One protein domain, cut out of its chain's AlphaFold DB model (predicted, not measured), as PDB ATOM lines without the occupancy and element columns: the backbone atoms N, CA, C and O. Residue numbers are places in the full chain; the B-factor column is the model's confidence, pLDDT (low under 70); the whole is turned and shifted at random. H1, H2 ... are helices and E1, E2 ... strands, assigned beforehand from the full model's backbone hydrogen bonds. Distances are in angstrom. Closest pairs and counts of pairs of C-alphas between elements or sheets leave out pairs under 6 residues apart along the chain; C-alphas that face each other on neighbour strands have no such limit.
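This is residues 7 to 197 of the 199 residues of an uncharacterized protein of Oleiphilus messinensis (UniProt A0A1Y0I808). Two lobes follow each other along the longest axis: a small one, where helix H1 packs on the three-stranded sheet E1 E3 E2, and a larger cluster of helices H4 to H9, crossing one another at varied angles. H3 joins them, touching H4 and grazing the sheet, and the strand hairpin E4 E5 lies off to one side near H3. The printed part has 191 residues with nine named helices and five named strands, in the order E1 H1 E2 E3 H2 H3 E4 E5 H4 H5 H6 H7 H8 H9; the larger sheet is mixed, the class mostly helix. The whole is compact, with a radius of gyration of the C-alphas of 17.6 A and spans of 49 by 37 by 35 A.

E1, residues 17 to 22, starts with C-alpha 17 at (283.074, 364.337, 380.804) and is 15.6 A long. E3, residues 65 to 70, is 16.3 A long; E2 is residues 54 to 56. H1 is residues 27 to 39, 18.3 A; H2 73 to 76; H3 83 to 88; E4 91 to 94; E5 100 to 103. H4, residues 106 to 120, is 20.8 A long, H5, 128 to 139, 16.4 A, and H7, 152 to 166, 20.4 A. H6 is residues 143 to 149, H8 169 to 178. H9, residues 182 to 195, 20.5 A, ends with C-alpha 195 at (268.594, 360.866, 403.544).

E1 and E3 are parallel, with N 20 and O 67 2.8 A apart; E2 and E3 form an antiparallel hairpin, with N 55 and O 66 2.8 A apart. H1 is on this sheet at a height of 9.5 A. H1 only just touches H2, with 3 pairs of C-alphas within 8 A, the closest Arg 27 and Ile 75, 5.4 A. In the hairpin E4 E5, N 93 and O 101 are 2.8 A apart. H4 touches H3 at Tyr 108 and Ala 86, C-alphas 5.5 A apart, and forms a helical hairpin with H5 at a shallow tilt of 26 degrees. H4 touches H7 at a steep tilt of 52 degrees, closest C-alphas Ala 111 and Leu 158, 6.5 A. H9 touches H6 at a shallow tilt of 12 degrees, closest C-alphas Thr 191 and Val 144, 7.3 A. H8 and H9 only just touch, only at the corner, with 3 pairs within 8 A. O i to N i+4 pairs are within hydrogen-bond range throughout H1, H3, H4, H5, H6 and H7, for 4 of 6 in H8 and 8 of 10 in H9; H2 is too short for one.

The C-alphas farthest apart, Ser 28 and Ser 183, are 50.1 A apart. The printed part has no cut; the link from H1 to E2 is long, 14 residues. pLDDT is under 70 at residues 10 to 15, 49, 121 to 123 and 126.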
ATOM      1  N   GLN A   7     264.265 370.125 381.849       83.31
ATOM      2  CA  GLN A   7     263.941 371.440 382.401       83.31
ATOM      3  C   GLN A   7     264.984 371.904 383.423       83.31
ATOM      4  O   GLN A   7     265.233 373.104 383.529       83.31
ATOM      5  N   ALA A   8     265.630 370.962 384.114       82.81
ATOM      6  CA  ALA A   8     266.692 371.257 385.060       82.81
ATOM      7  C   ALA A   8     267.959 371.780 384.377       82.81
ATOM      8  O   ALA A   8     268.803 372.318 385.065       82.81
ATOM      9  N   TYR A   9     268.125 371.656 383.050       79.31
ATOM     10  CA  TYR A   9     269.364 372.043 382.353       79.31
ATOM     11  C   TYR A   9     269.550 373.562 382.191       79.31
ATOM     12  O   TYR A   9     270.624 374.012 381.783       79.31
ATOM     13  N   SER A  10     268.525 374.368 382.480       68.00
ATOM     14  CA  SER A  10     268.606 375.831 382.399       68.00
ATOM     15  C   SER A  10     269.539 376.390 383.476       68.00
ATOM     16  O   SER A  10     269.275 376.235 384.661       68.00
ATOM     17  N   GLY A  11     270.610 377.077 383.070       60.91
ATOM     18  CA  GLY A  11     271.595 377.644 384.003       60.91
ATOM     19  C   GLY A  11     272.631 376.644 384.528       60.91
ATOM     20  O   GLY A  11     273.436 377.001 385.381       60.91
ATOM     21  N   VAL A  12     272.650 375.417 384.000       63.84
ATOM     22  CA  VAL A  12     273.547 374.352 384.463       63.84
ATOM     23  C   VAL A  12     274.868 374.369 383.709       63.84
ATOM     24  O   VAL A  12     274.923 374.574 382.492       63.84
ATOM     25  N   ARG A  13     275.950 374.092 384.439       65.75
ATOM     26  CA  ARG A  13     277.265 373.787 383.874       65.75
ATOM     27  C   ARG A  13     277.150 372.576 382.941       65.75
ATOM     28  O   ARG A  13     276.704 371.505 383.343       65.75
ATOM     29  N   GLN A  14     277.572 372.719 381.687       66.62
ATOM     30  CA  GLN A  14     277.695 371.560 380.800       66.62
ATOM     31  C   GLN A  14     278.659 370.545 381.425       66.62
ATOM     32  O   GLN A  14     279.763 370.913 381.820       66.62
ATOM     33  N   THR A  15     278.239 369.281 381.499       67.94
ATOM     34  CA  THR A  15     279.134 368.190 381.897       67.94
ATOM     35  C   THR A  15     280.302 368.127 380.911       67.94
ATOM     36  O   THR A  15     280.102 368.183 379.693       67.94
ATOM     37  N   GLU A  16     281.528 368.119 381.429       74.50
ATOM     38  CA  GLU A  16     282.736 368.143 380.599       74.50
ATOM     39  C   GLU A  16     283.181 366.740 380.172       74.50
ATOM     40  O   GLU A  16     283.975 366.593 379.234       74.50
ATOM     41  N   ASP A  17     282.673 365.727 380.861       84.88
ATOM     42  CA  ASP A  17     283.074 364.337 380.804       84.88
ATOM     43  C   ASP A  17     281.881 363.382 380.929       84.88
ATOM     44  O   ASP A  17     280.822 363.704 381.454       84.88
ATOM     45  N   ILE A  18     282.048 362.181 380.383       88.44
ATOM     46  CA  ILE A  18     281.088 361.085 380.500       88.44
ATOM     47  C   ILE A  18     281.727 359.993 381.350       88.44
ATOM     48  O   ILE A  18     282.699 359.373 380.924       88.44
ATOM     49  N   ASP A  19     281.148 359.728 382.515       91.00
ATOM     50  CA  ASP A  19     281.545 358.633 383.397       91.00
ATOM     51  C   ASP A  19     281.013 357.286 382.876       91.00
ATOM     52  O   ASP A  19     279.810 357.111 382.661       91.00
ATOM     53  N   VAL A  20     281.899 356.306 382.684       93.38
ATOM     54  CA  VAL A  20     281.561 354.950 382.228       93.38
ATOM     55  C   VAL A  20     282.143 353.925 383.189       93.38
ATOM     56  O   VAL A  20     283.359 353.795 383.308       93.38
ATOM     57  N   ILE A  21     281.273 353.143 383.827       93.31
ATOM     58  CA  ILE A  21     281.680 352.004 384.654       93.31
ATOM     59  C   ILE A  21     281.828 350.777 383.754       93.31
ATOM     60  O   ILE A  21     280.948 350.467 382.947       93.31
ATOM     61  N   LEU A  22     282.952 350.080 383.880       91.00
ATOM     62  CA  LEU A  22     283.302 348.938 383.051       91.00
ATOM     63  C   LEU A  22     283.457 347.682 383.908       91.00
ATOM     64  O   LEU A  22     284.382 347.583 384.713       91.00
ATOM     65  N   ASP A  23     282.578 346.703 383.685       89.88
ATOM     66  CA  ASP A  23     282.655 345.403 384.353       89.88
ATOM     67  C   ASP A  23     283.784 344.547 383.765       89.88
ATOM     68  O   ASP A  23     283.606 343.762 382.828       89.88
ATOM     69  N   ILE A  24     284.997 344.775 384.264       84.94
ATOM     70  CA  ILE A  24     286.196 344.047 383.873       84.94
ATOM     71  C   ILE A  24     287.022 343.730 385.115       84.94
ATOM     72  O   ILE A  24     287.429 344.615 385.865       84.94
ATOM     73  N   MET A  25     287.364 342.449 385.247       77.44
ATOM     74  CA  MET A  25     288.076 341.916 386.407       77.44
ATOM     75  C   MET A  25     289.591 341.815 386.203       77.44
ATOM     76  O   MET A  25     290.329 341.716 387.178       77.44
ATOM     77  N   THR A  26     290.083 341.829 384.955       86.25
ATOM     78  CA  THR A  26     291.509 341.598 384.657       86.25
ATOM     79  C   THR A  26     292.142 342.698 383.807       86.25
ATOM     80  O   THR A  26     291.523 343.270 382.906       86.25
ATOM     81  N   ARG A  27     293.448 342.920 384.007       86.38
ATOM     82  CA  ARG A  27     294.244 343.856 383.191       86.38
ATOM     83  C   ARG A  27     294.242 343.518 381.699       86.38
ATOM     84  O   ARG A  27     294.257 344.422 380.873       86.38
ATOM     85  N   SER A  28     294.209 342.233 381.338       89.31
ATOM     86  CA  SER A  28     294.204 341.802 379.931       89.31
ATOM     87  C   SER A  28     292.905 342.183 379.212       89.31
ATOM     88  O   SER A  28     292.933 342.696 378.088       89.31
ATOM     89  N   GLN A  29     291.762 341.995 379.875       90.69
ATOM     90  CA  GLN A  29     290.467 342.446 379.367       90.69
ATOM     91  C   GLN A  29     290.422 343.972 379.248       90.69
ATOM     92  O   GLN A  29     289.956 344.482 378.228       90.69
ATOM     93  N   TYR A  30     290.957 344.694 380.239       90.31
ATOM     94  CA  TYR A  30     291.022 346.155 380.205       90.31
ATOM     95  C   TYR A  30     291.877 346.642 379.033       90.31
ATOM     96  O   TYR A  30     291.416 347.444 378.228       90.31
ATOM     97  N   TYR A  31     293.066 346.066 378.839       90.00
ATOM     98  CA  TYR A  31     293.919 346.375 377.691       90.00
ATOM     99  C   TYR A  31     293.204 346.131 376.355       90.00
ATOM    100  O   TYR A  31     293.227 346.978 375.465       90.00
ATOM    101  N   SER A  32     292.492 345.008 376.233       93.19
ATOM    102  CA  SER A  32     291.698 344.698 375.039       93.19
ATOM    103  C   SER A  32     290.581 345.722 374.802       93.19
ATOM    104  O   SER A  32     290.278 346.061 373.659       93.19
ATOM    105  N   PHE A  33     289.965 346.241 375.868       93.00
ATOM    106  CA  PHE A  33     288.999 347.332 375.779       93.00
ATOM    107  C   PHE A  33     289.663 348.637 375.306       93.00
ATOM    108  O   PHE A  33     289.149 349.263 374.376       93.00
ATOM    109  N   CYS A  34     290.823 348.997 375.864       92.44
ATOM    110  CA  CYS A  34     291.606 350.165 375.455       92.44
ATOM    111  C   CYS A  34     291.966 350.119 373.963       92.44
ATOM    112  O   CYS A  34     291.785 351.109 373.257       92.44
ATOM    113  N   GLU A  35     292.394 348.966 373.442       95.12
ATOM    114  CA  GLU A  35     292.679 348.810 372.007       95.12
ATOM    115  C   GLU A  35     291.446 349.070 371.132       95.12
ATOM    116  O   GLU A  35     291.542 349.718 370.088       95.12
ATOM    117  N   ARG A  36     290.255 348.636 371.565       95.50
ATOM    118  CA  ARG A  36     289.009 348.931 370.837       95.50
ATOM    119  C   ARG A  36     288.663 350.417 370.858       95.50
ATOM    120  O   ARG A  36     288.163 350.920 369.853       95.50
ATOM    121  N   LEU A  37     288.921 351.117 371.963       94.44
ATOM    122  CA  LEU A  37     288.760 352.572 372.027       94.44
ATOM    123  C   LEU A  37     289.718 353.275 371.059       94.44
ATOM    124  O   LEU A  37     289.267 354.087 370.244       94.44
ATOM    125  N   ARG A  38     291.004 352.903 371.061       95.31
ATOM    126  CA  ARG A  38     292.002 353.458 370.131       95.31
ATOM    127  C   ARG A  38     291.653 353.188 368.672       95.31
ATOM    128  O   ARG A  38     291.754 354.091 367.845       95.31
ATOM    129  N   ALA A  39     291.150 351.995 368.352       96.12
ATOM    130  CA  ALA A  39     290.672 351.657 367.009       96.12
ATOM    131  C   ALA A  39     289.482 352.526 366.556       96.12
ATOM    132  O   ALA A  39     289.313 352.771 365.363       96.12
ATOM    133  N   LYS A  40     288.676 353.031 367.499       93.81
ATOM    134  CA  LYS A  40     287.609 354.015 367.248       93.81
ATOM    135  C   LYS A  40     288.099 355.468 367.278       93.81
ATOM    136  O   LYS A  40     287.294 356.383 367.140       93.81
ATOM    137  N   GLY A  41     289.404 355.687 367.437       94.12
ATOM    138  CA  GLY A  41     290.050 356.997 367.419       94.12
ATOM    139  C   GLY A  41     290.044 357.742 368.755       94.12
ATOM    140  O   GLY A  41     290.452 358.906 368.778       94.12
ATOM    141  N   PHE A  42     289.591 357.110 369.842       95.06
ATOM    142  CA  PHE A  42     289.767 357.656 371.188       95.06
ATOM    143  C   PHE A  42     291.250 357.640 371.559       95.06
ATOM    144  O   PHE A  42     292.013 356.792 371.091       95.06
ATOM    145  N   LYS A  43     291.655 358.583 372.403       94.12
ATOM    146  CA  LYS A  43     293.031 358.691 372.898       94.12
ATOM    147  C   LYS A  43     293.016 358.893 374.397       94.12
ATOM    148  O   LYS A  43     292.138 359.593 374.885       94.12
ATOM    149  N   GLU A  44     293.973 358.323 375.103       93.06
ATOM    150  CA  GLU A  44     294.194 358.642 376.507       93.06
ATOM    151  C   GLU A  44     294.464 360.141 376.666       93.06
ATOM    152  O   GLU A  44     295.153 360.756 375.841       93.06
ATOM    153  N   ASP A  45     293.899 360.733 377.711       91.31
ATOM    154  CA  ASP A  45     294.242 362.092 378.099       91.31
ATOM    155  C   ASP A  45     295.603 362.074 378.801       91.31
ATOM    156  O   ASP A  45     295.797 361.400 379.809       91.31
ATOM    157  N   VAL A  46     296.566 362.779 378.213       86.06
ATOM    158  CA  VAL A  46     297.954 362.868 378.693       86.06
ATOM    159  C   VAL A  46     298.267 364.249 379.271       86.06
ATOM    160  O   VAL A  46     299.435 364.608 379.396       86.06
ATOM    161  N   SER A  47     297.241 365.057 379.547       83.94
ATOM    162  CA  SER A  47     297.416 366.336 380.236       83.94
ATOM    163  C   SER A  47     297.825 366.130 381.697       83.94
ATOM    164  O   SER A  47     297.513 365.109 382.303       83.94
ATOM    165  N   ASP A  48     298.520 367.111 382.275       71.62
ATOM    166  CA  ASP A  48     299.056 367.010 383.642       71.62
ATOM    167  C   ASP A  48     297.958 366.881 384.720       71.62
ATOM    168  O   ASP A  48     298.205 366.380 385.814       71.62
ATOM    169  N   GLU A  49     296.733 367.303 384.398       68.81
ATOM    170  CA  GLU A  49     295.541 367.226 385.255       68.81
ATOM    171  C   GLU A  49     294.675 365.985 384.950       68.81
ATOM    172  O   GLU A  49     293.614 365.799 385.551       68.81
ATOM    173  N   ALA A  50     295.088 365.140 383.997       70.81
ATOM    174  CA  ALA A  50     294.302 363.995 383.563       70.81
ATOM    175  C   ALA A  50     294.216 362.921 384.651       70.81
ATOM    176  O   ALA A  50     295.213 362.464 385.217       70.81
ATOM    177  N   ILE A  51     292.997 362.443 384.886       80.25
ATOM    178  CA  ILE A  51     292.770 361.227 385.659       80.25
ATOM    179  C   ILE A  51     293.161 360.042 384.766       80.25
ATOM    180  O   ILE A  51     292.834 360.019 383.584       80.25
ATOM    181  N   ILE A  52     293.832 359.031 385.324       85.62
ATOM    182  CA  ILE A  52     294.372 357.875 384.576       85.62
ATOM    183  C   ILE A  52     293.323 357.101 383.746       85.62
ATOM    184  O   ILE A  52     293.675 356.381 382.814       85.62
ATOM    185  N   CYS A  53     292.036 357.235 384.074       87.38
ATOM    186  CA  CYS A  53     290.924 356.622 383.350       87.38
ATOM    187  C   CYS A  53     290.352 357.483 382.210       87.38
ATOM    188  O   CYS A  53     289.408 357.040 381.555       87.38
ATOM    189  N   ARG A  54     290.872 358.693 381.977       93.50
ATOM    190  CA  ARG A  54     290.285 359.668 381.053       93.50
ATOM    191  C   ARG A  54     290.704 359.441 379.607       93.50
ATOM    192  O   ARG A  54     291.882 359.313 379.274       93.50
ATOM    193  N   TRP A  55     289.710 359.475 378.730       94.56
ATOM    194  CA  TRP A  55     289.839 359.369 377.284       94.56
ATOM    195  C   TRP A  55     289.266 360.605 376.600       94.56
ATOM    196  O   TRP A  55     288.249 361.155 377.007       94.56
ATOM    197  N   ILE A  56     289.884 361.009 375.499       93.50
ATOM    198  CA  ILE A  56     289.434 362.084 374.623       93.50
ATOM    199  C   ILE A  56     288.830 361.449 373.374       93.50
ATOM    200  O   ILE A  56     289.494 360.691 372.657       93.50
ATOM    201  N   ALA A  57     287.566 361.765 373.102       92.19
ATOM    202  CA  ALA A  57     286.876 361.310 371.904       92.19
ATOM    203  C   ALA A  57     287.497 361.908 370.620       92.19
ATOM    204  O   ALA A  57     288.095 362.991 370.648       92.19
ATOM    205  N   PRO A  58     287.334 361.247 369.458       89.06
ATOM    206  CA  PRO A  58     287.731 361.819 368.176       89.06
ATOM    207  C   PRO A  58     287.106 363.202 367.954       89.06
ATOM    208  O   PRO A  58     285.916 363.395 368.192       89.06
ATOM    209  N   LYS A  59     287.878 364.148 367.396       83.88
ATOM    210  CA  LYS A  59     287.427 365.537 367.148       83.88
ATOM    211  C   LYS A  59     286.146 365.642 366.311       83.88
ATOM    212  O   LYS A  59     285.453 366.651 366.391       83.88
ATOM    213  N   THR A  60     285.828 364.619 365.519       83.62
ATOM    214  CA  THR A  60     284.574 364.504 364.758       83.62
ATOM    215  C   THR A  60     283.327 364.497 365.644       83.62
ATOM    216  O   THR A  60     282.243 364.788 365.152       83.62
ATOM    217  N   HIS A  61     283.473 364.195 366.935       75.94
ATOM    218  CA  HIS A  61     282.404 364.174 367.936       75.94
ATOM    219  C   HIS A  61     282.462 365.374 368.898       75.94
ATOM    220  O   HIS A  61     281.765 365.385 369.906       75.94
ATOM    221  N   GLY A  62     283.284 366.387 368.598       78.62
ATOM    222  CA  GLY A  62     283.526 367.527 369.484       78.62
ATOM    223  C   GLY A  62     284.624 367.263 370.519       78.62
ATOM    224  O   GLY A  62     285.446 366.361 370.362       78.62
ATOM    225  N   LYS A  63     284.676 368.096 371.563       79.00
ATOM    226  CA  LYS A  63     285.587 367.932 372.708       79.00
ATOM    227  C   LYS A  63     284.853 367.187 373.825       79.00
ATOM    228  O   LYS A  63     284.365 367.821 374.750       79.00
ATOM    229  N   VAL A  64     284.745 365.867 373.701       87.75
ATOM    230  CA  VAL A  64     284.119 365.011 374.722       87.75
ATOM    231  C   VAL A  64     285.211 364.246 375.459       87.75
ATOM    232  O   VAL A  64     286.012 363.555 374.821       87.75
ATOM    233  N   LYS A  65     285.242 364.382 376.786       91.19
ATOM    234  CA  LYS A  65     286.049 363.542 377.675       91.19
ATOM    235  C   LYS A  65     285.200 362.348 378.129       91.19
ATOM    236  O   LYS A  65     283.983 362.467 378.252       91.19
ATOM    237  N   VAL A  66     285.817 361.195 378.335       92.50
ATOM    238  CA  VAL A  66     285.151 359.973 378.798       92.50
ATOM    239  C   VAL A  66     286.027 359.306 379.846       92.50
ATOM    240  O   VAL A  66     287.138 358.886 379.531       92.50
ATOM    241  N   ASP A  67     285.520 359.173 381.061       91.81
ATOM    242  CA  ASP A  67     286.232 358.559 382.175       91.81
ATOM    243  C   ASP A  67     285.788 357.101 382.295       91.81
ATOM    244  O   ASP A  67     284.653 356.801 382.655       91.81
ATOM    245  N   VAL A  68     286.680 356.172 381.944       92.00
ATOM    246  CA  VAL A  68     286.380 354.733 381.917       92.00
ATOM    247  C   VAL A  68     286.927 354.062 383.170       92.00
ATOM    248  O   VAL A  68     288.121 353.786 383.278       92.00
ATOM    249  N   MET A  69     286.040 353.763 384.108       90.62
ATOM    250  CA  MET A  69     286.374 353.266 385.437       90.62
ATOM    251  C   MET A  69     286.100 351.759 385.529       90.62
ATOM    252  O   MET A  69     284.945 351.344 385.431       90.62
ATOM    253  N   PRO A  70     287.129 350.909 385.688       90.75
ATOM    254  CA  PRO A  70     286.931 349.480 385.867       90.75
ATOM    255  C   PRO A  70     286.435 349.148 387.280       90.75
ATOM    256  O   PRO A  70     286.701 349.872 388.236       90.75
ATOM    257  N   THR A  71     285.774 348.000 387.417       90.06
ATOM    258  CA  THR A  71     285.294 347.484 388.709       90.06
ATOM    259  C   THR A  71     286.418 346.960 389.613       90.06
ATOM    260  O   THR A  71     286.298 347.017 390.837       90.06
ATOM    261  N   SER A  72     287.535 346.487 389.048       87.56
ATOM    262  CA  SER A  72     288.675 345.960 389.815       87.56
ATOM    263  C   SER A  72     289.754 347.013 390.098       87.56
ATOM    264  O   SER A  72     290.345 347.585 389.175       87.56
ATOM    265  N   GLU A  73     290.084 347.192 391.384       87.62
ATOM    266  CA  GLU A  73     291.163 348.075 391.856       87.62
ATOM    267  C   GLU A  73     292.531 347.686 391.278       87.62
ATOM    268  O   GLU A  73     293.362 348.548 390.998       87.62
ATOM    269  N   GLU A  74     292.764 346.398 391.009       86.62
ATOM    270  CA  GLU A  74     294.042 345.898 390.485       86.62
ATOM    271  C   GLU A  74     294.402 346.477 389.106       86.62
ATOM    272  O   GLU A  74     295.558 346.391 388.665       86.62
ATOM    273  N   ILE A  75     293.425 347.051 388.398       84.38
ATOM    274  CA  ILE A  75     293.587 347.564 387.039       84.38
ATOM    275  C   ILE A  75     294.182 348.971 387.052       84.38
ATOM    276  O   ILE A  75     295.218 349.177 386.417       84.38
ATOM    277  N   LEU A  76     293.565 349.916 387.770       83.56
ATOM    278  CA  LEU A  76     293.983 351.330 387.795       83.56
ATOM    279  C   LEU A  76     294.494 351.815 389.159       83.56
ATOM    280  O   LEU A  76     294.875 352.975 389.280       83.56
ATOM    281  N   GLY A  77     294.534 350.949 390.173       83.25
ATOM    282  CA  GLY A  77     294.954 351.302 391.532       83.25
ATOM    283  C   GLY A  77     293.897 352.060 392.337       83.25
ATOM    284  O   GLY A  77     294.222 352.621 393.377       83.25
ATOM    285  N   PHE A  78     292.656 352.111 391.848       82.69
ATOM    286  CA  PHE A  78     291.489 352.593 392.581       82.69
ATOM    287  C   PHE A  78     290.231 351.882 392.074       82.69
ATOM    288  O   PHE A  78     290.192 351.400 390.940       82.69
ATOM    289  N   THR A  79     289.198 351.835 392.910       87.38
ATOM    290  CA  THR A  79     287.848 351.401 392.536       87.38
ATOM    291  C   THR A  79     286.817 352.127 393.399       87.38
ATOM    292  O   THR A  79     287.168 352.922 394.273       87.38
ATOM    293  N   ASN A  80     285.544 351.853 393.154       92.88
ATOM    294  CA  ASN A  80     284.428 352.302 393.959       92.88
ATOM    295  C   ASN A  80     283.596 351.087 394.356       92.88
ATOM    296  O   ASN A  80     283.185 350.304 393.495       92.88
ATOM    297  N   ARG A  81     283.321 350.947 395.655       94.06
ATOM    298  CA  ARG A  81     282.585 349.794 396.191       94.06
ATOM    299  C   ARG A  81     281.202 349.608 395.564       94.06
ATOM    300  O   ARG A  81     280.700 348.500 395.586       94.06
ATOM    301  N   TRP A  82     280.615 350.669 395.007       96.50
ATOM    302  CA  TRP A  82     279.266 350.661 394.445       96.50
ATOM    303  C   TRP A  82     279.207 350.317 392.958       96.50
ATOM    304  O   TRP A  82     278.113 350.237 392.408       96.50
ATOM    305  N   TYR A  83     280.344 350.142 392.274       95.19
ATOM    306  CA  TYR A  83     280.346 349.928 390.824       95.19
ATOM    307  C   TYR A  83     279.635 348.643 390.393       95.19
ATOM    308  O   TYR A  83     278.920 348.663 389.394       95.19
ATOM    309  N   ILE A  84     279.808 347.541 391.124       94.69
ATOM    310  CA  ILE A  84     279.201 346.254 390.760       94.69
ATOM    311  C   ILE A  84     277.679 346.330 390.879       94.69
ATOM    312  O   ILE A  84     276.958 345.977 389.947       94.69
ATOM    313  N   GLU A  85     277.173 346.834 391.998       95.62
ATOM    314  CA  GLU A  85     275.746 347.004 392.223       95.62
ATOM    315  C   GLU A  85     275.152 348.036 391.263       95.62
ATOM    316  O   GLU A  85     274.116 347.759 390.668       95.62
ATOM    317  N   ALA A  86     275.843 349.156 391.019       96.38
ATOM    318  CA  ALA A  86     275.434 350.165 390.042       96.38
ATOM    319  C   ALA A  86     275.244 349.576 388.637       96.38
ATOM    320  O   ALA A  86     274.295 349.947 387.949       96.38
ATOM    321  N   ILE A  87     276.122 348.658 388.213       95.56
ATOM    322  CA  ILE A  87     275.981 347.918 386.951       95.56
ATOM    323  C   ILE A  87     274.768 346.984 387.004       95.56
ATOM    324  O   ILE A  87     273.964 346.971 386.073       95.56
ATOM    325  N   ASN A  88     274.624 346.214 388.084       95.12
ATOM    326  CA  ASN A  88     273.565 345.211 388.225       95.12
ATOM    327  C   ASN A  88     272.158 345.816 388.297       95.12
ATOM    328  O   ASN A  88     271.193 345.164 387.902       95.12
ATOM    329  N   THR A  89     272.035 347.043 388.799       94.38
ATOM    330  CA  THR A  89     270.761 347.761 388.929       94.38
ATOM    331  C   THR A  89     270.600 348.877 387.900       94.38
ATOM    332  O   THR A  89     269.700 349.701 388.047       94.38
ATOM    333  N   ALA A  90     271.486 348.967 386.904       95.69
ATOM    334  CA  ALA A  90     271.404 350.004 385.885       95.69
ATOM    335  C   ALA A  90     270.109 349.872 385.072       95.69
ATOM    336  O   ALA A  90     269.701 348.778 384.679       95.69
ATOM    337  N   GLU A  91     269.493 351.008 384.771       93.25
ATOM    338  CA  GLU A  91     268.267 351.078 383.987       93.25
ATOM    339  C   GLU A  91     268.594 351.312 382.514       93.25
ATOM    340  O   GLU A  91     269.430 352.150 382.162       93.25
ATOM    341  N   THR A  92     267.922 350.584 381.624       95.25
ATOM    342  CA  THR A  92     268.083 350.789 380.185       95.25
ATOM    343  C   THR A  92     267.242 351.975 379.717       95.25
ATOM    344  O   THR A  92     266.014 351.959 379.815       95.25
ATOM    345  N   ILE A  93     267.895 352.980 379.137       92.81
ATOM    346  CA  ILE A  93     267.267 354.158 378.536       92.81
ATOM    347  C   ILE A  93     267.524 354.154 377.030       92.81
ATOM    348  O   ILE A  93     268.649 353.937 376.573       92.81
ATOM    349  N   LYS A  94     266.482 354.445 376.246       93.00
ATOM    350  CA  LYS A  94     266.587 354.628 374.797       93.00
ATOM    351  C   LYS A  94     266.885 356.088 374.460       93.00
ATOM    352  O   LYS A  94     266.080 356.974 374.733       93.00
ATOM    353  N   LEU A  95     268.023 356.332 373.819       89.69
ATOM    354  CA  LEU A  95     268.398 357.646 373.293       89.69
ATOM    355  C   LEU A  95     267.562 358.018 372.049       89.69
ATOM    356  O   LEU A  95     267.072 357.121 371.358       89.69
ATOM    357  N   PRO A  96     267.472 359.315 371.671       85.25
ATOM    358  CA  PRO A  96     266.680 359.774 370.518       85.25
ATOM    359  C   PRO A  96     266.996 359.084 369.180       85.25
ATOM    360  O   PRO A  96     266.135 358.989 368.312       85.25
ATOM    361  N   MET A  97     268.216 358.563 369.018       86.38
ATOM    362  CA  MET A  97     268.655 357.824 367.824       86.38
ATOM    363  C   MET A  97     268.337 356.316 367.880       86.38
ATOM    364  O   MET A  97     268.827 355.551 367.054       86.38
ATOM    365  N   GLY A  98     267.551 355.866 368.862       90.12
ATOM    366  CA  GLY A  98     267.161 354.464 369.034       90.12
ATOM    367  C   GLY A  98     268.241 353.568 369.644       90.12
ATOM    368  O   GLY A  98     268.099 352.349 369.597       90.12
ATOM    369  N   ILE A  99     269.307 354.158 370.191       93.19
ATOM    370  CA  ILE A  99     270.384 353.437 370.873       93.19
ATOM    371  C   ILE A  99     269.980 353.235 372.330       93.19
ATOM    372  O   ILE A  99     269.725 354.212 373.032       93.19
ATOM    373  N   ASP A 100     269.968 351.983 372.769       94.81
ATOM    374  CA  ASP A 100     269.756 351.635 374.169       94.81
ATOM    375  C   ASP A 100     271.086 351.727 374.926       94.81
ATOM    376  O   ASP A 100     272.112 351.206 374.477       94.81
ATOM    377  N   ILE A 101     271.072 352.415 376.066       94.62
ATOM    378  CA  ILE A 101     272.207 352.530 376.984       94.62
ATOM    379  C   ILE A 101     271.766 352.156 378.394       94.62
ATOM    380  O   ILE A 101     270.617 352.377 378.760       94.62
ATOM    381  N   ASN A 102     272.690 351.631 379.192       95.81
ATOM    382  CA  ASN A 102     272.454 351.414 380.615       95.81
ATOM    383  C   ASN A 102     272.928 352.638 381.392       95.81
ATOM    384  O   ASN A 102     274.054 353.100 381.199       95.81
ATOM    385  N   VAL A 103     272.064 353.153 382.255       95.69
ATOM    386  CA  VAL A 103     272.306 354.335 383.076       95.69
ATOM    387  C   VAL A 103     272.197 353.923 384.534       95.69
ATOM    388  O   VAL A 103     271.255 353.240 384.930       95.69
ATOM    389  N   VAL A 104     273.185 354.314 385.335       95.94
ATOM    390  CA  VAL A 104     273.161 354.086 386.782       95.94
ATOM    391  C   VAL A 104     271.920 354.746 387.392       95.94
ATOM    392  O   VAL A 104     271.554 355.850 386.992       95.94
ATOM    393  N   SER A 105     271.258 354.100 388.351       95.88
ATOM    394  CA  SER A 105     270.136 354.740 389.043       95.88
ATOM    395  C   SER A 105     270.632 355.859 389.963       95.88
ATOM    396  O   SER A 105     271.786 355.869 390.400       95.88
ATOM    397  N   ALA A 106     269.767 356.822 390.279       96.00
ATOM    398  CA  ALA A 106     270.178 357.976 391.073       96.00
ATOM    399  C   ALA A 106     270.731 357.624 392.470       96.00
ATOM    400  O   ALA A 106     271.760 358.196 392.829       96.00
ATOM    401  N   PRO A 107     270.168 356.664 393.236       97.00
ATOM    402  CA  PRO A 107     270.762 356.235 394.505       97.00
ATOM    403  C   PRO A 107     272.218 355.768 394.377       97.00
ATOM    404  O   PRO A 107     273.083 356.197 395.143       97.00
ATOM    405  N   TYR A 108     272.515 354.930 393.380       97.50
ATOM    406  CA  TYR A 108     273.876 354.445 393.155       97.50
ATOM    407  C   TYR A 108     274.787 355.532 392.585       97.50
ATOM    408  O   TYR A 108     275.957 355.587 392.953       97.50
ATOM    409  N   PHE A 109     274.263 356.448 391.767       96.31
ATOM    410  CA  PHE A 109     275.015 357.626 391.339       96.31
ATOM    411  C   PHE A 109     275.488 358.447 392.544       96.31
ATOM    412  O   PHE A 109     276.690 358.692 392.669       96.31
ATOM    413  N   LEU A 110     274.579 358.787 393.468       96.75
ATOM    414  CA  LEU A 110     274.924 359.519 394.691       96.75
ATOM    415  C   LEU A 110     276.019 358.797 395.477       96.75
ATOM    416  O   LEU A 110     277.001 359.414 395.877       96.75
ATOM    417  N   ALA A 111     275.896 357.482 395.646       96.81
ATOM    418  CA  ALA A 111     276.874 356.704 396.395       96.81
ATOM    419  C   ALA A 111     278.245 356.648 395.704       96.81
ATOM    420  O   ALA A 111     279.277 356.782 396.366       96.81
ATOM    421  N   THR A 112     278.278 356.530 394.372       95.00
ATOM    422  CA  THR A 112     279.544 356.558 393.629       95.00
ATOM    423  C   THR A 112     280.247 357.910 393.746       95.00
ATOM    424  O   THR A 112     281.453 357.946 394.002       95.00
ATOM    425  N   LYS A 113     279.503 359.017 393.643       93.69
ATOM    426  CA  LYS A 113     280.041 360.373 393.804       93.69
ATOM    427  C   LYS A 113     280.449 360.656 395.252       93.69
ATOM    428  O   LYS A 113     281.469 361.297 395.466       93.69
ATOM    429  N   MET A 114     279.758 360.096 396.252       94.44
ATOM    430  CA  MET A 114     280.172 360.220 397.659       94.44
ATOM    431  C   MET A 114     281.521 359.542 397.935       94.44
ATOM    432  O   MET A 114     282.368 360.122 398.613       94.44
ATOM    433  N   GLU A 115     281.784 358.356 397.380       92.81
ATOM    434  CA  GLU A 115     283.111 357.723 397.488       92.81
ATOM    435  C   GLU A 115     284.201 358.535 396.757       92.81
ATOM    436  O   GLU A 115     285.325 358.675 397.257       92.81
ATOM    437  N   ALA A 116     283.880 359.120 395.596       88.94
ATOM    438  CA  ALA A 116     284.794 360.007 394.875       88.94
ATOM    439  C   ALA A 116     285.111 361.273 395.695       88.94
ATOM    440  O   ALA A 116     286.285 361.593 395.906       88.94
ATOM    441  N   PHE A 117     284.092 361.897 396.291       89.62
ATOM    442  CA  PHE A 117     284.244 363.025 397.205       89.62
ATOM    443  C   PHE A 117     285.098 362.673 398.430       89.62
ATOM    444  O   PHE A 117     286.007 363.419 398.786       89.62
ATOM    445  N   LYS A 118     284.884 361.514 399.060       86.50
ATOM    446  CA  LYS A 118     285.678 361.086 400.226       86.50
ATOM    447  C   LYS A 118     287.150 360.870 399.890       86.50
ATOM    448  O   LYS A 118     288.021 361.223 400.684       86.50
ATOM    449  N   SER A 119     287.435 360.284 398.729       80.19
ATOM    450  CA  SER A 119     288.809 359.981 398.313       80.19
ATOM    451  C   SER A 119     289.569 361.217 397.823       80.19
ATOM    452  O   SER A 119     290.751 361.376 398.141       80.19
ATOM    453  N   ARG A 120     288.908 362.106 397.069       72.69
ATOM    454  CA  ARG A 120     289.541 363.254 396.393       72.69
ATOM    455  C   ARG A 120     289.307 364.586 397.095       72.69
ATOM    456  O   ARG A 120     290.194 365.436 397.073       72.69
ATOM    457  N   GLY A 121     288.149 364.753 397.727       61.56
ATOM    458  CA  GLY A 121     287.633 366.032 398.208       61.56
ATOM    459  C   GLY A 121     288.461 366.667 399.317       61.56
ATOM    460  O   GLY A 121     288.533 367.880 399.365       61.56
ATOM    461  N   LYS A 122     289.139 365.908 400.192       65.94
ATOM    462  CA  LYS A 122     290.024 366.459 401.255       65.94
ATOM    463  C   LYS A 122     289.409 367.610 402.096       65.94
ATOM    464  O   LYS A 122     290.151 368.402 402.670       65.94
ATOM    465  N   GLY A 123     288.078 367.697 402.195       65.38
ATOM    466  CA  GLY A 123     287.367 368.796 402.867       65.38
ATOM    467  C   GLY A 123     287.088 370.033 401.998       65.38
ATOM    468  O   GLY A 123     286.600 371.031 402.517       65.38
ATOM    469  N   ASP A 124     287.380 369.978 400.699       76.88
ATOM    470  CA  ASP A 124     286.997 370.975 399.704       76.88
ATOM    471  C   ASP A 124     285.571 370.719 399.207       76.88
ATOM    472  O   ASP A 124     285.299 369.769 398.469       76.88
ATOM    473  N   TYR A 125     284.650 371.581 399.625       78.00
ATOM    474  CA  TYR A 125     283.250 371.509 399.223       78.00
ATOM    475  C   TYR A 125     282.991 372.011 397.790       78.00
ATOM    476  O   TYR A 125     281.885 371.836 397.292       78.00
ATOM    477  N   PHE A 126     283.980 372.594 397.106       69.88
ATOM    478  CA  PHE A 126     283.857 373.037 395.709       69.88
ATOM    479  C   PHE A 126     284.321 371.973 394.706       69.88
ATOM    480  O   PHE A 126     284.629 372.271 393.553       69.88
ATOM    481  N   CYS A 127     284.402 370.712 395.133       82.06
ATOM    482  CA  CYS A 127     284.711 369.619 394.227       82.06
ATOM    483  C   CYS A 127     283.508 369.275 393.329       82.06
ATOM    484  O   CYS A 127     282.354 369.299 393.765       82.06
ATOM    485  N   HIS A 128     283.794 368.856 392.096       83.38
ATOM    486  CA  HIS A 128     282.764 368.473 391.126       83.38
ATOM    487  C   HIS A 128     281.869 367.320 391.597       83.38
ATOM    488  O   HIS A 128     280.691 367.287 391.259       83.38
ATOM    489  N   ASP A 129     282.394 366.394 392.406       87.81
ATOM    490  CA  ASP A 129     281.606 365.264 392.901       87.81
ATOM    491  C   ASP A 129     280.444 365.728 393.799       87.81
ATOM    492  O   ASP A 129     279.331 365.212 393.688       87.81
ATOM    493  N   LEU A 130     280.674 366.733 394.655       89.81
ATOM    494  CA  LEU A 130     279.641 367.289 395.530       89.81
ATOM    495  C   LEU A 130     278.629 368.142 394.754       89.81
ATOM    496  O   LEU A 130     277.434 368.072 395.040       89.81
ATOM    497  N   GLU A 131     279.084 368.897 393.753       89.19
ATOM    498  CA  GLU A 131     278.195 369.623 392.836       89.19
ATOM    499  C   GLU A 131     277.228 368.660 392.130       89.19
ATOM    500  O   GLU A 131     276.018 368.887 392.133       89.19
ATOM    501  N   ASP A 132     277.734 367.542 391.599       90.38
ATOM    502  CA  ASP A 132     276.927 366.508 390.938       90.38
ATOM    503  C   ASP A 132     275.887 365.883 391.888       90.38
ATOM    504  O   ASP A 132     274.728 365.677 391.509       90.38
ATOM    505  N   ILE A 133     276.278 365.602 393.138       93.69
ATOM    506  CA  ILE A 133     275.378 365.092 394.188       93.69
ATOM    507  C   ILE A 133     274.241 366.077 394.451       93.69
ATOM    508  O   ILE A 133     273.067 365.696 394.427       93.69
ATOM    509  N   LEU A 134     274.582 367.342 394.700       93.50
ATOM    510  CA  LEU A 134     273.602 368.379 395.004       93.50
ATOM    511  C   LEU A 134     272.687 368.638 393.816       93.50
ATOM    512  O   LEU A 134     271.485 368.791 394.012       93.50
ATOM    513  N   PHE A 135     273.214 368.593 392.596       92.06
ATOM    514  CA  PHE A 135     272.426 368.798 391.392       92.06
ATOM    515  C   PHE A 135     271.358 367.708 391.202       92.06
ATOM    516  O   PHE A 135     270.219 368.024 390.847       92.06
ATOM    517  N   VAL A 136     271.673 366.438 391.498       94.06
ATOM    518  CA  VAL A 136     270.670 365.353 391.523       94.06
ATOM    519  C   VAL A 136     269.661 365.556 392.652       94.06
ATOM    520  O   VAL A 136     268.463 365.424 392.411       94.06
ATOM    521  N   ILE A 137     270.114 365.887 393.864       95.25
ATOM    522  CA  ILE A 137     269.227 366.112 395.020       95.25
ATOM    523  C   ILE A 137     268.259 367.271 394.771       95.25
ATOM    524  O   ILE A 137     267.096 367.202 395.165       95.25
ATOM    525  N   GLU A 138     268.734 368.328 394.122       93.38
ATOM    526  CA  GLU A 138     267.961 369.526 393.814       93.38
ATOM    527  C   GLU A 138     266.901 369.276 392.737       93.38
ATOM    528  O   GLU A 138     265.815 369.846 392.816       93.38
ATOM    529  N   ASN A 139     267.191 368.426 391.746       92.81
ATOM    530  CA  ASN A 139     266.403 368.370 390.512       92.81
ATOM    531  C   ASN A 139     265.725 367.021 390.233       92.81
ATOM    532  O   ASN A 139     265.035 366.891 389.221       92.81
ATOM    533  N   ARG A 140     265.912 365.996 391.073       93.38
ATOM    534  CA  ARG A 140     265.274 364.687 390.878       93.38
ATOM    535  C   ARG A 140     264.075 364.493 391.803       93.38
ATOM    536  O   ARG A 140     264.215 364.034 392.934       93.38
ATOM    537  N   ASP A 141     262.886 364.736 391.259       89.38
ATOM    538  CA  ASP A 141     261.610 364.687 391.992       89.38
ATOM    539  C   ASP A 141     261.369 363.369 392.756       89.38
ATOM    540  O   ASP A 141     260.920 363.381 393.900       89.38
ATOM    541  N   ASN A 142     261.694 362.222 392.148       93.00
ATOM    542  CA  ASN A 142     261.416 360.899 392.726       93.00
ATOM    543  C   ASN A 142     262.552 360.341 393.597       93.00
ATOM    544  O   ASN A 142     262.454 359.205 394.063       93.00
ATOM    545  N   LEU A 143     263.611 361.118 393.852       95.56
ATOM    546  CA  LEU A 143     264.820 360.619 394.510       95.56
ATOM    547  C   LEU A 143     264.532 359.957 395.865       95.56
ATOM    548  O   LEU A 143     265.078 358.902 396.168       95.56
ATOM    549  N   VAL A 144     263.658 360.554 396.679       94.06
ATOM    550  CA  VAL A 144     263.327 360.016 398.008       94.06
ATOM    551  C   VAL A 144     262.683 358.629 397.903       94.06
ATOM    552  O   VAL A 144     263.033 357.744 398.677       94.06
ATOM    553  N   ILE A 145     261.780 358.418 396.941       94.56
ATOM    554  CA  ILE A 145     261.102 357.127 396.736       94.56
ATOM    555  C   ILE A 145     262.119 356.064 396.312       94.56
ATOM    556  O   ILE A 145     262.178 354.992 396.905       94.56
ATOM    557  N   GLU A 146     262.974 356.395 395.350       95.88
ATOM    558  CA  GLU A 146     264.010 355.485 394.849       95.88
ATOM    559  C   GLU A 146     265.016 355.102 395.934       95.88
ATOM    560  O   GLU A 146     265.476 353.964 395.999       95.88
ATOM    561  N   LEU A 147     265.337 356.038 396.827       95.69
ATOM    562  CA  LEU A 147     266.174 355.768 397.988       95.69
ATOM    563  C   LEU A 147     265.483 354.852 398.998       95.69
ATOM    564  O   LEU A 147     266.150 354.002 399.581       95.69
ATOM    565  N   PHE A 148     264.168 354.971 399.204       93.81
ATOM    566  CA  PHE A 148     263.428 354.041 400.062       93.81
ATOM    567  C   PHE A 148     263.444 352.608 399.516       93.81
ATOM    568  O   PHE A 148     263.572 351.661 400.304       93.81
ATOM    569  N   GLU A 149     263.346 352.460 398.193       94.50
ATOM    570  CA  GLU A 149     263.367 351.182 397.468       94.50
ATOM    571  C   GLU A 149     264.773 350.579 397.322       94.50
ATOM    572  O   GLU A 149     264.906 349.386 397.037       94.50
ATOM    573  N   ALA A 150     265.822 351.366 397.565       95.50
ATOM    574  CA  ALA A 150     267.197 350.895 397.539       95.50
ATOM    575  C   ALA A 150     267.487 349.828 398.611       95.50
ATOM    576  O   ALA A 150     266.779 349.676 399.617       95.50
ATOM    577  N   SER A 151     268.591 349.099 398.409       96.06
ATOM    578  CA  SER A 151     269.071 348.117 399.379       96.06
ATOM    579  C   SER A 151     269.331 348.764 400.743       96.06
ATOM    580  O   SER A 151     269.662 349.947 400.847       96.06
ATOM    581  N   VAL A 152     269.185 347.974 401.811       96.38
ATOM    582  CA  VAL A 152     269.458 348.434 403.184       96.38
ATOM    583  C   VAL A 152     270.888 348.962 403.299       96.38
ATOM    584  O   VAL A 152     271.093 350.056 403.798       96.38
ATOM    585  N   GLU A 153     271.857 348.251 402.719       96.88
ATOM    586  CA  GLU A 153     273.263 348.660 402.736       96.88
ATOM    587  C   GLU A 153     273.502 350.028 402.072       96.88
ATOM    588  O   GLU A 153     274.271 350.838 402.590       96.88
ATOM    589  N   LEU A 154     272.841 350.305 400.940       97.25
ATOM    590  CA  LEU A 154     272.977 351.589 400.250       97.25
ATOM    591  C   LEU A 154     272.359 352.728 401.066       97.25
ATOM    592  O   LEU A 154     272.943 353.809 401.150       97.25
ATOM    593  N   LYS A 155     271.198 352.479 401.684       97.50
ATOM    594  CA  LYS A 155     270.543 353.438 402.582       97.50
ATOM    595  C   LYS A 155     271.414 353.764 403.784       97.50
ATOM    596  O   LYS A 155     271.639 354.942 404.038       97.50
ATOM    597  N   ASP A 156     271.945 352.747 404.458       97.31
ATOM    598  CA  ASP A 156     272.811 352.914 405.627       97.31
ATOM    599  C   ASP A 156     274.057 353.730 405.280       97.31
ATOM    600  O   ASP A 156     274.415 354.673 405.986       97.31
ATOM    601  N   TYR A 157     274.690 353.415 404.147       97.50
ATOM    602  CA  TYR A 157     275.853 354.150 403.664       97.50
ATOM    603  C   TYR A 157     275.535 355.617 403.363       97.50
ATOM    604  O   TYR A 157     276.237 356.513 403.836       97.50
ATOM    605  N   LEU A 158     274.485 355.883 402.580       97.50
ATOM    606  CA  LEU A 158     274.116 357.251 402.221       97.50
ATOM    607  C   LEU A 158     273.673 358.046 403.451       97.50
ATOM    608  O   LEU A 158     274.039 359.213 403.564       97.50
ATOM    609  N   ALA A 159     272.944 357.426 404.380       97.25
ATOM    610  CA  ALA A 159     272.520 358.062 405.620       97.25
ATOM    611  C   ALA A 159     273.715 358.497 406.474       97.25
ATOM    612  O   ALA A 159     273.746 359.636 406.940       97.25
ATOM    613  N   ASP A 160     274.718 357.629 406.628       96.12
ATOM    614  CA  ASP A 160     275.930 357.935 407.386       96.12
ATOM    615  C   ASP A 160     276.754 359.047 406.716       96.12
ATOM    616  O   ASP A 160     277.077 360.058 407.344       96.12
ATOM    617  N   GLU A 161     277.060 358.922 405.421       95.06
ATOM    618  CA  GLU A 161     277.944 359.879 404.745       95.06
ATOM    619  C   GLU A 161     277.289 361.250 404.528       95.06
ATOM    620  O   GLU A 161     277.906 362.286 404.797       95.06
ATOM    621  N   ILE A 162     276.020 361.287 404.109       95.06
ATOM    622  CA  ILE A 162     275.278 362.551 403.991       95.06
ATOM    623  C   ILE A 162     274.970 363.118 405.378       95.06
ATOM    624  O   ILE A 162     275.001 364.333 405.551       95.06
ATOM    625  N   GLY A 163     274.744 362.274 406.387       94.81
ATOM    626  CA  GLY A 163     274.584 362.701 407.775       94.81
ATOM    627  C   GLY A 163     275.815 363.434 408.309       94.81
ATOM    628  O   GLY A 163     275.677 364.519 408.879       94.81
ATOM    629  N   LYS A 164     277.021 362.905 408.071       93.00
ATOM    630  CA  LYS A 164     278.285 363.581 408.420       93.00
ATOM    631  C   LYS A 164     278.427 364.918 407.702       93.00
ATOM    632  O   LYS A 164     278.739 365.918 408.348       93.00
ATOM    633  N   LEU A 165     278.171 364.942 406.393       91.88
ATOM    634  CA  LEU A 165     278.263 366.155 405.583       91.88
ATOM    635  C   LEU A 165     277.271 367.224 406.063       91.88
ATOM    636  O   LEU A 165     277.655 368.362 406.315       91.88
ATOM    637  N   TYR A 166     276.008 366.847 406.259       93.31
ATOM    638  CA  TYR A 166     274.940 367.762 406.661       93.31
ATOM    639  C   TYR A 166     275.060 368.237 408.116       93.31
ATOM    640  O   TYR A 166     274.564 369.307 408.463       93.31
ATOM    641  N   SER A 167     275.763 367.486 408.967       93.50
ATOM    642  CA  SER A 167     276.074 367.908 410.339       93.50
ATOM    643  C   SER A 167     277.185 368.963 410.412       93.50
ATOM    644  O   SER A 167     277.383 369.553 411.474       93.50
ATOM    645  N   SER A 168     277.913 369.209 409.317       92.88
ATOM    646  CA  SER A 168     278.965 370.227 409.242       92.88
ATOM    647  C   SER A 168     278.360 371.631 409.105       92.88
ATOM    648  O   SER A 168     277.732 371.926 408.083       92.88
ATOM    649  N   PRO A 169     278.568 372.544 410.078       91.69
ATOM    650  CA  PRO A 169     278.072 373.916 409.972       91.69
ATOM    651  C   PRO A 169     278.643 374.651 408.759       91.69
ATOM    652  O   PRO A 169     277.932 375.426 408.128       91.69
ATOM    653  N   ASP A 170     279.903 374.379 408.409       91.12
ATOM    654  CA  ASP A 170     280.564 375.002 407.262       91.12
ATOM    655  C   ASP A 170     279.858 374.632 405.960       91.12
ATOM    656  O   ASP A 170     279.545 375.518 405.168       91.12
ATOM    657  N   PHE A 171     279.522 373.351 405.783       92.19
ATOM    658  CA  PHE A 171     278.762 372.890 404.624       92.19
ATOM    659  C   PHE A 171     277.373 373.538 404.568       92.19
ATOM    660  O   PHE A 171     276.971 374.069 403.537       92.19
ATOM    661  N   VAL A 172     276.647 373.556 405.690       92.00
ATOM    662  CA  VAL A 172     275.302 374.155 405.755       92.00
ATOM    663  C   VAL A 172     275.328 375.653 405.435       92.00
ATOM    664  O   VAL A 172     274.389 376.154 404.814       92.00
ATOM    665  N   ASN A 173     276.386 376.358 405.837       91.12
ATOM    666  CA  ASN A 173     276.555 377.786 405.578       91.12
ATOM    667  C   ASN A 173     276.825 378.092 404.100       91.12
ATOM    668  O   ASN A 173     276.350 379.112 403.604       91.12
ATOM    669  N   ILE A 174     277.576 377.239 403.399       91.00
ATOM    670  CA  ILE A 174     277.900 377.448 401.977       91.00
ATOM    671  C   ILE A 174     276.878 376.832 401.024       91.00
ATOM    672  O   ILE A 174     276.859 377.215 399.857       91.00
ATOM    673  N   LEU A 175     276.034 375.908 401.505       92.31
ATOM    674  CA  LEU A 175     275.055 375.181 400.696       92.31
ATOM    675  C   LEU A 175     274.275 376.082 399.727       92.31
ATOM    676  O   LEU A 175     274.230 375.716 398.559       92.31
ATOM    677  N   PRO A 176     273.734 377.257 400.118       90.69
ATOM    678  CA  PRO A 176     272.985 378.105 399.186       90.69
ATOM    679  C   PRO A 176     273.795 378.523 397.951       90.69
ATOM    680  O   PRO A 176     273.240 378.642 396.867       90.69
ATOM    681  N   GLY A 177     275.112 378.706 398.103       88.44
ATOM    682  CA  GLY A 177     276.018 379.061 397.010       88.44
ATOM    683  C   GLY A 177     276.428 377.888 396.117       88.44
ATOM    684  O   GLY A 177     277.062 378.116 395.092       88.44
ATOM    685  N   LEU A 178     276.088 376.653 396.498       88.69
ATOM    686  CA  LEU A 178     276.330 375.437 395.712       88.69
ATOM    687  C   LEU A 178     275.095 375.001 394.907       88.69
ATOM    688  O   LEU A 178     275.196 374.097 394.080       88.69
ATOM    689  N   LEU A 179     273.929 375.602 395.163       90.06
ATOM    690  CA  LEU A 179     272.679 375.264 394.483       90.06
ATOM    691  C   LEU A 179     272.527 376.045 393.186       90.06
ATOM    692  O   LEU A 179     272.981 377.183 393.062       90.06
ATOM    693  N   THR A 180     271.832 375.445 392.223       85.81
ATOM    694  CA  THR A 180     271.535 376.124 390.956       85.81
ATOM    695  C   THR A 180     270.430 377.167 391.111       85.81
ATOM    696  O   THR A 180     270.437 378.180 390.410       85.81
ATOM    697  N   MET A 181     269.508 376.966 392.057       83.19
ATOM    698  CA  MET A 181     268.438 377.904 392.388       83.19
ATOM    699  C   MET A 181     268.427 378.210 393.888       83.19
ATOM    700  O   MET A 181     268.158 377.330 394.695       83.19
ATOM    701  N   GLU A 182     268.583 379.475 394.287       78.81
ATOM    702  CA  GLU A 182     268.509 379.857 395.714       78.81
ATOM    703  C   GLU A 182     267.187 379.414 396.375       78.81
ATOM    704  O   GLU A 182     267.154 379.027 397.543       78.81
ATOM    705  N   SER A 183     266.081 379.401 395.623       87.00
ATOM    706  CA  SER A 183     264.773 378.978 396.136       87.00
ATOM    707  C   SER A 183     264.656 377.477 396.423       87.00
ATOM    708  O   SER A 183     263.676 377.071 397.050       87.00
ATOM    709  N   SER A 184     265.601 376.645 395.969       90.75
ATOM    710  CA  SER A 184     265.587 375.198 396.214       90.75
ATOM    711  C   SER A 184     266.178 374.817 397.576       90.75
ATOM    712  O   SER A 184     265.948 373.698 398.040       90.75
ATOM    713  N   GLU A 185     266.862 375.744 398.262       93.75
ATOM    714  CA  GLU A 185     267.562 375.487 399.528       93.75
ATOM    715  C   GLU A 185     266.698 374.764 400.578       93.75
ATOM    716  O   GLU A 185     267.162 373.755 401.120       93.75
ATOM    717  N   PRO A 186     265.443 375.174 400.863       94.25
ATOM    718  CA  PRO A 186     264.624 374.475 401.851       94.25
ATOM    719  C   PRO A 186     264.323 373.027 401.445       94.25
ATOM    720  O   PRO A 186     264.344 372.130 402.287       94.25
ATOM    721  N   THR A 187     264.068 372.789 400.157       93.19
ATOM    722  CA  THR A 187     263.789 371.454 399.617       93.19
ATOM    723  C   THR A 187     265.026 370.571 399.707       93.19
ATOM    724  O   THR A 187     264.941 369.465 400.232       93.19
ATOM    725  N   VAL A 188     266.189 371.078 399.293       95.38
ATOM    726  CA  VAL A 188     267.457 370.343 399.367       95.38
ATOM    727  C   VAL A 188     267.812 370.011 400.816       95.38
ATOM    728  O   VAL A 188     268.125 368.860 401.117       95.38
ATOM    729  N   LYS A 189     267.686 370.969 401.745       95.62
ATOM    730  CA  LYS A 189     267.900 370.733 403.186       95.62
ATOM    731  C   LYS A 189     266.966 369.663 403.746       95.62
ATOM    732  O   LYS A 189     267.404 368.805 404.514       95.62
ATOM    733  N   ASN A 190     265.693 369.680 403.350       95.00
ATOM    734  CA  ASN A 190     264.741 368.645 403.745       95.00
ATOM    735  C   ASN A 190     265.147 367.275 403.196       95.00
ATOM    736  O   ASN A 190     265.169 366.311 403.957       95.00
ATOM    737  N   THR A 191     265.529 367.186 401.921       95.94
ATOM    738  CA  THR A 191     265.983 365.930 401.312       95.94
ATOM    739  C   THR A 191     267.247 365.405 401.991       95.94
ATOM    740  O   THR A 191     267.264 364.251 402.401       95.94
ATOM    741  N   LEU A 192     268.264 366.237 402.236       96.19
ATOM    742  CA  LEU A 192     269.471 365.847 402.988       96.19
ATOM    743  C   LEU A 192     269.132 365.352 404.406       96.19
ATOM    744  O   LEU A 192     269.659 364.339 404.876       96.19
ATOM    745  N   SER A 193     268.195 366.022 405.083       95.69
ATOM    746  CA  SER A 193     267.713 365.589 406.396       95.69
ATOM    747  C   SER A 193     266.926 364.276 406.348       95.69
ATOM    748  O   SER A 193     266.895 363.577 407.358       95.69
ATOM    749  N   LEU A 194     266.249 363.961 405.243       95.50
ATOM    750  CA  LEU A 194     265.567 362.680 405.061       95.50
ATOM    751  C   LEU A 194     266.583 361.577 404.785       95.50
ATOM    752  O   LEU A 194     266.525 360.541 405.439       95.50
ATOM    753  N   ILE A 195     267.546 361.829 403.893       95.62
ATOM    754  CA  ILE A 195     268.594 360.866 403.544       95.62
ATOM    755  C   ILE A 195     269.387 360.450 404.781       95.62
ATOM    756  O   ILE A 195     269.540 359.259 405.031       95.62
ATOM    757  N   SER A 196     269.795 361.414 405.612       94.81
ATOM    758  CA  SER A 196     270.518 361.157 406.873       94.81
ATOM    759  C   SER A 196     269.736 360.342 407.915       94.81
ATOM    760  O   SER A 196     270.289 359.987 408.952       94.81
ATOM    761  N   ARG A 197     268.454 360.048 407.664       93.12
ATOM    762  CA  ARG A 197     267.559 359.276 408.539       93.12
ATOM    763  C   ARG A 197     266.915 358.078 407.830       93.12
ATOM    764  O   ARG A 197     265.905 357.572 408.310       93.12
TER     765      ARG A 197